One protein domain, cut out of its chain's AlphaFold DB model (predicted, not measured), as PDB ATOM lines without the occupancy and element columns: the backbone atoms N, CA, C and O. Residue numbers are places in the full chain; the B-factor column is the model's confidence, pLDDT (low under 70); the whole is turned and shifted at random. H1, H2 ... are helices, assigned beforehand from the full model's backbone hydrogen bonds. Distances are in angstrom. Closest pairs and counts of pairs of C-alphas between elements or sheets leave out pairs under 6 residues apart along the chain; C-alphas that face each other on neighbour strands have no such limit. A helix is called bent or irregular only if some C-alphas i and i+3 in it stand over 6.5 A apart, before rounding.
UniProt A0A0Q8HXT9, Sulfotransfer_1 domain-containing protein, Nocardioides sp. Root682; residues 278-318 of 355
ATOM      1  N   ALA A 278     187.230 262.847 150.986       77.94
ATOM      2  CA  ALA A 278     187.305 264.299 150.843       77.94
ATOM      3  C   ALA A 278     186.516 264.981 151.966       77.94
ATOM      4  O   ALA A 278     185.378 264.614 152.259       77.94
ATOM      5  N   LEU A 279     187.120 265.987 152.599       77.62
ATOM      6  CA  LEU A 279     186.390 266.858 153.519       77.62
ATOM      7  C   LEU A 279     185.555 267.873 152.727       77.62
ATOM      8  O   LEU A 279     186.052 268.399 151.732       77.62
ATOM      9  N   PRO A 280     184.354 268.245 153.207       77.06
ATOM     10  CA  PRO A 280     183.601 269.352 152.631       77.06
ATOM     11  C   PRO A 280     184.441 270.635 152.560       77.06
ATOM     12  O   PRO A 280     185.154 270.969 153.512       77.06
ATOM     13  N   GLY A 281     184.328 271.391 151.464       73.75
ATOM     14  CA  GLY A 281     185.138 272.594 151.225       73.75
ATOM     15  C   GLY A 281     185.048 273.636 152.350       73.75
ATOM     16  O   GLY A 281     186.065 274.197 152.759       73.75
ATOM     17  N   TRP A 282     183.859 273.828 152.936       74.75
ATOM     18  CA  TRP A 282     183.665 274.716 154.091       74.75
ATOM     19  C   TRP A 282     184.459 274.253 155.325       74.75
ATOM     20  O   TRP A 282     185.025 275.072 156.047       74.75
ATOM     21  N   LEU A 283     184.578 272.941 155.544       72.56
ATOM     22  CA  LEU A 283     185.345 272.376 156.653       72.56
ATOM     23  C   LEU A 283     186.856 272.455 156.390       72.56
ATOM     24  O   LEU A 283     187.630 272.743 157.306       72.56
ATOM     25  N   MET A 284     187.290 272.276 155.137       69.88
ATOM     26  CA  MET A 284     188.667 272.590 154.729       69.88
ATOM     27  C   MET A 284     188.994 274.072 154.948       69.88
ATOM     28  O   MET A 284     190.082 274.382 155.437       69.88
ATOM     29  N   ALA A 285     188.059 274.987 154.680       68.38
ATOM     30  CA  ALA A 285     188.242 276.412 154.950       68.38
ATOM     31  C   ALA A 285     188.405 276.698 156.457       68.38
ATOM     32  O   ALA A 285     189.279 277.478 156.843       68.38
ATOM     33  N   LEU A 286     187.674 275.987 157.327       70.19
ATOM     34  CA  LEU A 286     187.832 276.083 158.788       70.19
ATOM     35  C   LEU A 286     189.204 275.611 159.294       70.19
ATOM     36  O   LEU A 286     189.641 276.058 160.358       70.19
ATOM     37  N   ARG A 287     189.954 274.797 158.528       64.12
ATOM     38  CA  ARG A 287     191.351 274.432 158.864       64.12
ATOM     39  C   ARG A 287     192.306 275.625 158.916       64.12
ATOM     40  O   ARG A 287     193.433 275.480 159.394       64.12
ATOM     41  N   ARG A 288     191.856 276.793 158.458       61.22
ATOM     42  CA  ARG A 288     192.587 278.065 158.482       61.22
ATOM     43  C   ARG A 288     192.260 278.919 159.718       61.22
ATOM     44  O   ARG A 288     192.911 279.935 159.939       61.22
ATOM     45  N   GLY A 289     191.287 278.505 160.535       65.69
ATOM     46  CA  GLY A 289     190.807 279.249 161.698       65.69
ATOM     47  C   GLY A 289     191.645 279.070 162.978       65.69
ATOM     48  O   GLY A 289     192.444 278.133 163.099       65.69
ATOM     49  N   PRO A 290     191.443 279.942 163.983       67.00
ATOM     50  CA  PRO A 290     192.187 279.920 165.247       67.00
ATOM     51  C   PRO A 290     192.006 278.612 166.037       67.00
ATOM     52  O   PRO A 290     192.954 278.150 166.673       67.00
ATOM     53  N   LEU A 291     190.844 277.958 165.929       70.12
ATOM     54  CA  LEU A 291     190.579 276.660 166.559       70.12
ATOM     55  C   LEU A 291     191.525 275.562 166.045       70.12
ATOM     56  O   LEU A 291     192.065 274.783 166.826       70.12
ATOM     57  N   VAL A 292     191.802 275.528 164.738       69.50
ATOM     58  CA  VAL A 292     192.726 274.539 164.162       69.50
ATOM     59  C   VAL A 292     194.178 274.843 164.520       69.50
ATOM     60  O   VAL A 292     194.958 273.908 164.705       69.50
ATOM     61  N   ARG A 293     194.547 276.116 164.729       67.69
ATOM     62  CA  ARG A 293     195.849 276.460 165.329       67.69
ATOM     63  C   ARG A 293     195.982 275.889 166.741       67.69
ATOM     64  O   ARG A 293     197.043 275.366 167.064       67.69
ATOM     65  N   ALA A 294     194.922 275.937 167.551       72.19
ATOM     66  CA  ALA A 294     194.918 275.358 168.894       72.19
ATOM     67  C   ALA A 294     195.036 273.823 168.865       72.19
ATOM     68  O   ALA A 294     195.919 273.274 169.517       72.19
ATOM     69  N   VAL A 295     194.248 273.131 168.030       71.31
ATOM     70  CA  VAL A 295     194.347 271.665 167.846       71.31
ATOM     71  C   VAL A 295     195.737 271.251 167.349       71.31
ATOM     72  O   VAL A 295     196.258 270.208 167.734       71.31
ATOM     73  N   ARG A 296     196.390 272.076 166.522       66.62
ATOM     74  CA  ARG A 296     197.746 271.804 166.023       66.62
ATOM     75  C   ARG A 296     198.860 271.996 167.059       66.62
ATOM     76  O   ARG A 296     199.955 271.514 166.787       66.62
ATOM     77  N   ARG A 297     198.597 272.650 168.201       72.50
ATOM     78  CA  ARG A 297     199.530 272.736 169.347       72.50
ATOM     79  C   ARG A 297     199.546 271.467 170.199       72.50
ATOM     80  O   ARG A 297     200.415 271.332 171.052       72.50
ATOM     81  N   LEU A 298     198.596 270.555 169.985       74.88
ATOM     82  CA  LEU A 298     198.604 269.260 170.654       74.88
ATOM     83  C   LEU A 298     199.819 268.428 170.201       74.88
ATOM     84  O   LEU A 298     200.227 268.533 169.038       74.88
ATOM     85  N   PRO A 299     200.354 267.556 171.077       76.25
ATOM     86  CA  PRO A 299     201.358 266.569 170.697       76.25
ATOM     87  C   PRO A 299     200.891 265.702 169.518       76.25
ATOM     88  O   PRO A 299     199.690 265.554 169.273       76.25
ATOM     89  N   ALA A 300     201.842 265.107 168.790       71.44
ATOM     90  CA  ALA A 300     201.570 264.398 167.538       71.44
ATOM     91  C   ALA A 300     200.465 263.333 167.667       71.44
ATOM     92  O   ALA A 300     199.557 263.331 166.840       71.44
ATOM     93  N   GLY A 301     200.484 262.512 168.723       78.06
ATOM     94  CA  GLY A 301     199.493 261.451 168.958       78.06
ATOM     95  C   GLY A 301     198.046 261.960 169.079       78.06
ATOM     96  O   GLY A 301     197.229 261.657 168.207       78.06
ATOM     97  N   PRO A 302     197.707 262.782 170.094       76.44
ATOM     98  CA  PRO A 302     196.362 263.342 170.249       76.44
ATOM     99  C   PRO A 302     195.898 264.146 169.031       76.44
ATOM    100  O   PRO A 302     194.740 264.065 168.624       76.44
ATOM    101  N   ARG A 303     196.813 264.897 168.406       75.94
ATOM    102  CA  ARG A 303     196.529 265.654 167.184       75.94
ATOM    103  C   ARG A 303     196.135 264.736 166.029       75.94
ATOM    104  O   ARG A 303     195.150 265.018 165.345       75.94
ATOM    105  N   LEU A 304     196.891 263.657 165.811       72.25
ATOM    106  CA  LEU A 304     196.602 262.653 164.787       72.25
ATOM    107  C   LEU A 304     195.242 262.011 165.050       72.25
ATOM    108  O   LEU A 304     194.410 262.022 164.148       72.25
ATOM    109  N   PHE A 305     194.971 261.588 166.285       77.06
ATOM    110  CA  PHE A 305     193.689 260.997 166.674       77.06
ATOM    111  C   PHE A 305     192.500 261.920 166.374       77.06
ATOM    112  O   PHE A 305     191.589 261.530 165.645       77.06
ATOM    113  N   VAL A 306     192.529 263.169 166.854       75.50
ATOM    114  CA  VAL A 306     191.455 264.152 166.608       75.50
ATOM    115  C   VAL A 306     191.284 264.410 165.112       75.50
ATOM    116  O   VAL A 306     190.161 264.443 164.606       75.50
ATOM    117  N   SER A 307     192.394 264.564 164.383       72.31
ATOM    118  CA  SER A 307     192.349 264.822 162.944       72.31
ATOM    119  C   SER A 307     191.781 263.643 162.150       72.31
ATOM    120  O   SER A 307     190.970 263.864 161.255       72.31
ATOM    121  N   GLN A 308     192.141 262.407 162.508       73.75
ATOM    122  CA  GLN A 308     191.642 261.186 161.879       73.75
ATOM    123  C   GLN A 308     190.174 260.942 162.223       73.75
ATOM    124  O   GLN A 308     189.400 260.592 161.339       73.75
ATOM    125  N   ALA A 309     189.761 261.170 163.472       76.62
ATOM    126  CA  ALA A 309     188.367 261.041 163.888       76.62
ATOM    127  C   ALA A 309     187.467 262.040 163.146       76.62
ATOM    128  O   ALA A 309     186.435 261.651 162.597       76.62
ATOM    129  N   ALA A 310     187.887 263.306 163.054       75.88
ATOM    130  CA  ALA A 310     187.189 264.311 162.257       75.88
ATOM    131  C   ALA A 310     187.113 263.890 160.782       75.88
ATOM    132  O   ALA A 310     186.033 263.914 160.193       75.88
ATOM    133  N   TRP A 311     188.228 263.433 160.203       73.75
ATOM    134  CA  TRP A 311     188.299 262.986 158.810       73.75
ATOM    135  C   TRP A 311     187.397 261.786 158.516       73.75
ATOM    136  O   TRP A 311     186.679 261.789 157.522       73.75
ATOM    137  N   ARG A 312     187.371 260.780 159.394       76.81
ATOM    138  CA  ARG A 312     186.508 259.596 159.252       76.81
ATOM    139  C   ARG A 312     185.027 259.942 159.391       76.81
ATOM    140  O   ARG A 312     184.215 259.384 158.667       76.81
ATOM    141  N   ARG A 313     184.680 260.852 160.307       79.75
ATOM    142  CA  ARG A 313     183.285 261.221 160.595       79.75
ATOM    143  C   ARG A 313     182.682 262.164 159.556       79.75
ATOM    144  O   ARG A 313     181.482 262.117 159.330       79.75
ATOM    145  N   THR A 314     183.496 263.045 158.976       79.69
ATOM    146  CA  THR A 314     183.017 264.124 158.092       79.69
ATOM    147  C   THR A 314     183.453 263.973 156.641       79.69
ATOM    148  O   THR A 314     182.878 264.621 155.773       79.69
ATOM    149  N   GLY A 315     184.459 263.141 156.364       78.38
ATOM    150  CA  GLY A 315     184.945 262.906 155.014       78.38
ATOM    151  C   GLY A 315     184.031 261.961 154.241       78.38
ATOM    152  O   GLY A 315     183.807 260.823 154.670       78.38
ATOM    153  N   ALA A 316     183.557 262.417 153.086       81.88
ATOM    154  CA  ALA A 316     182.840 261.590 152.124       81.88
ATOM    155  C   ALA A 316     183.832 260.715 151.352       81.88
ATOM    156  O   ALA A 316     184.944 261.164 151.070       81.88
ATOM    157  N   LEU A 317     183.451 259.477 151.028       81.50
ATOM    158  CA  LEU A 317     184.235 258.654 150.107       81.50
ATOM    159  C   LEU A 317     184.280 259.341 148.745       81.50
ATOM    160  O   LEU A 317     183.291 259.929 148.311       81.50
ATOM    161  N   ILE A 318     185.443 259.297 148.108       83.56
ATOM    162  CA  ILE A 318     185.600 259.859 146.771       83.56
ATOM    163  C   ILE A 318     185.300 258.746 145.787       83.56
ATOM    164  O   ILE A 318     186.016 257.745 145.746       83.56
TER     165      ILE A 318
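AT A GLANCE: This is residues 278 to 318 of the 355 residues of the protein "Sulfotransfer_1 domain-containing protein" of Nocardioides sp. Root682 (UniProt A0A0Q8HXT9). Picture a flat, nearly closed ring of chain round an empty middle, with the long helix H3 making one side and the two short helices H1 and H2, joined by a bend, making the rest. H1 stands across the gap from the later part of H3, H2 leads over to where H3 begins, and the two ends of the printed part come back near each other. The printed part has 41 residues with three named helices, in the order H1, H2, H3, and no named strand; 28 of the residues are in the helices, and the class is all helix. The whole is only just compact, close to loose, with a radius of gyration of the C-alphas of 10.6 A, and it spans 29 by 20 by 10 A along its three main axes.

HOW THE PARTS SIT: Go along the printed part from Ala 278 and you come first to H1, residues 281 to 286. A tight link of three residues leads on to H2, residues 290 to 296. Look there for the closest C-alphas of H1 and H2, those of Leu 286 and Val 292, which are 7.4 A apart. These two helices are close but not clearly touching, with 1 pair of C-alphas within 8 A. Their lines are about perpendicular, at 86 degrees, and their centres are 13.6 A apart. A second tight link of three residues brings you to H3, residues 300 to 314. H2 is near H3, close but not clearly touching, with 2 pairs of C-alphas within 8 A. Their closest C-alphas, those of Arg 296 and Arg 303, are 6.4 A apart, and their centres are 12.8 A apart. The lines of H2 and H3 stand at a steep tilt of 59 degrees, and the two helices run opposite ways. H1 and H3 are apart, with no C-alpha of the one within 8 A of the other. In the backbones of H1, H2 and H3, every O i to N i+4 pair is within hydrogen-bond range.

IN THESE COORDINATES: Find C-alpha 281 at (185.138, 272.594, 151.225), where H1 begins; from there it runs over 8.8 A, from first to last C-alpha, to Leu 286. Go on past Arg 287, Arg 288 and Gly 289 to Pro 290, whose C-alpha is at (192.187, 279.920, 165.247). H2 begins here and ends at Arg 296, with 9.9 A between its first and last C-alphas. Arg 297, Leu 298 and Pro 299 follow. H3 then starts at Ala 300, with its C-alpha at (201.570, 264.398, 167.538). It is the longest helix, with 15 residues, and measures 20.8 A from there to C-alpha 314 at (183.017, 264.124, 158.092). None of the three helices is bent or irregular.

THE WHOLE: Compare the C-alphas of the first and last printed residues, Ala 278 and Ile 318, and you find them 6.3 A apart. The two C-alphas farthest apart are those of Arg 297 and Ile 318, at 29.5 A. The outline is flat, but only just. The printed part runs from residue 278 to residue 318 of a full chain of 355 residues, and it has no cut. Both links between helices are tight, and no link is long. Now read the B-factor column, where this predicted model holds its pLDDT: the mean of the printed part is 73.7. Nine residues are under 70, namely 284 to 285, 287 to 290, 292 to 293 and 296. The mean is 72 in H1, 69 in H2 and 76 in H3.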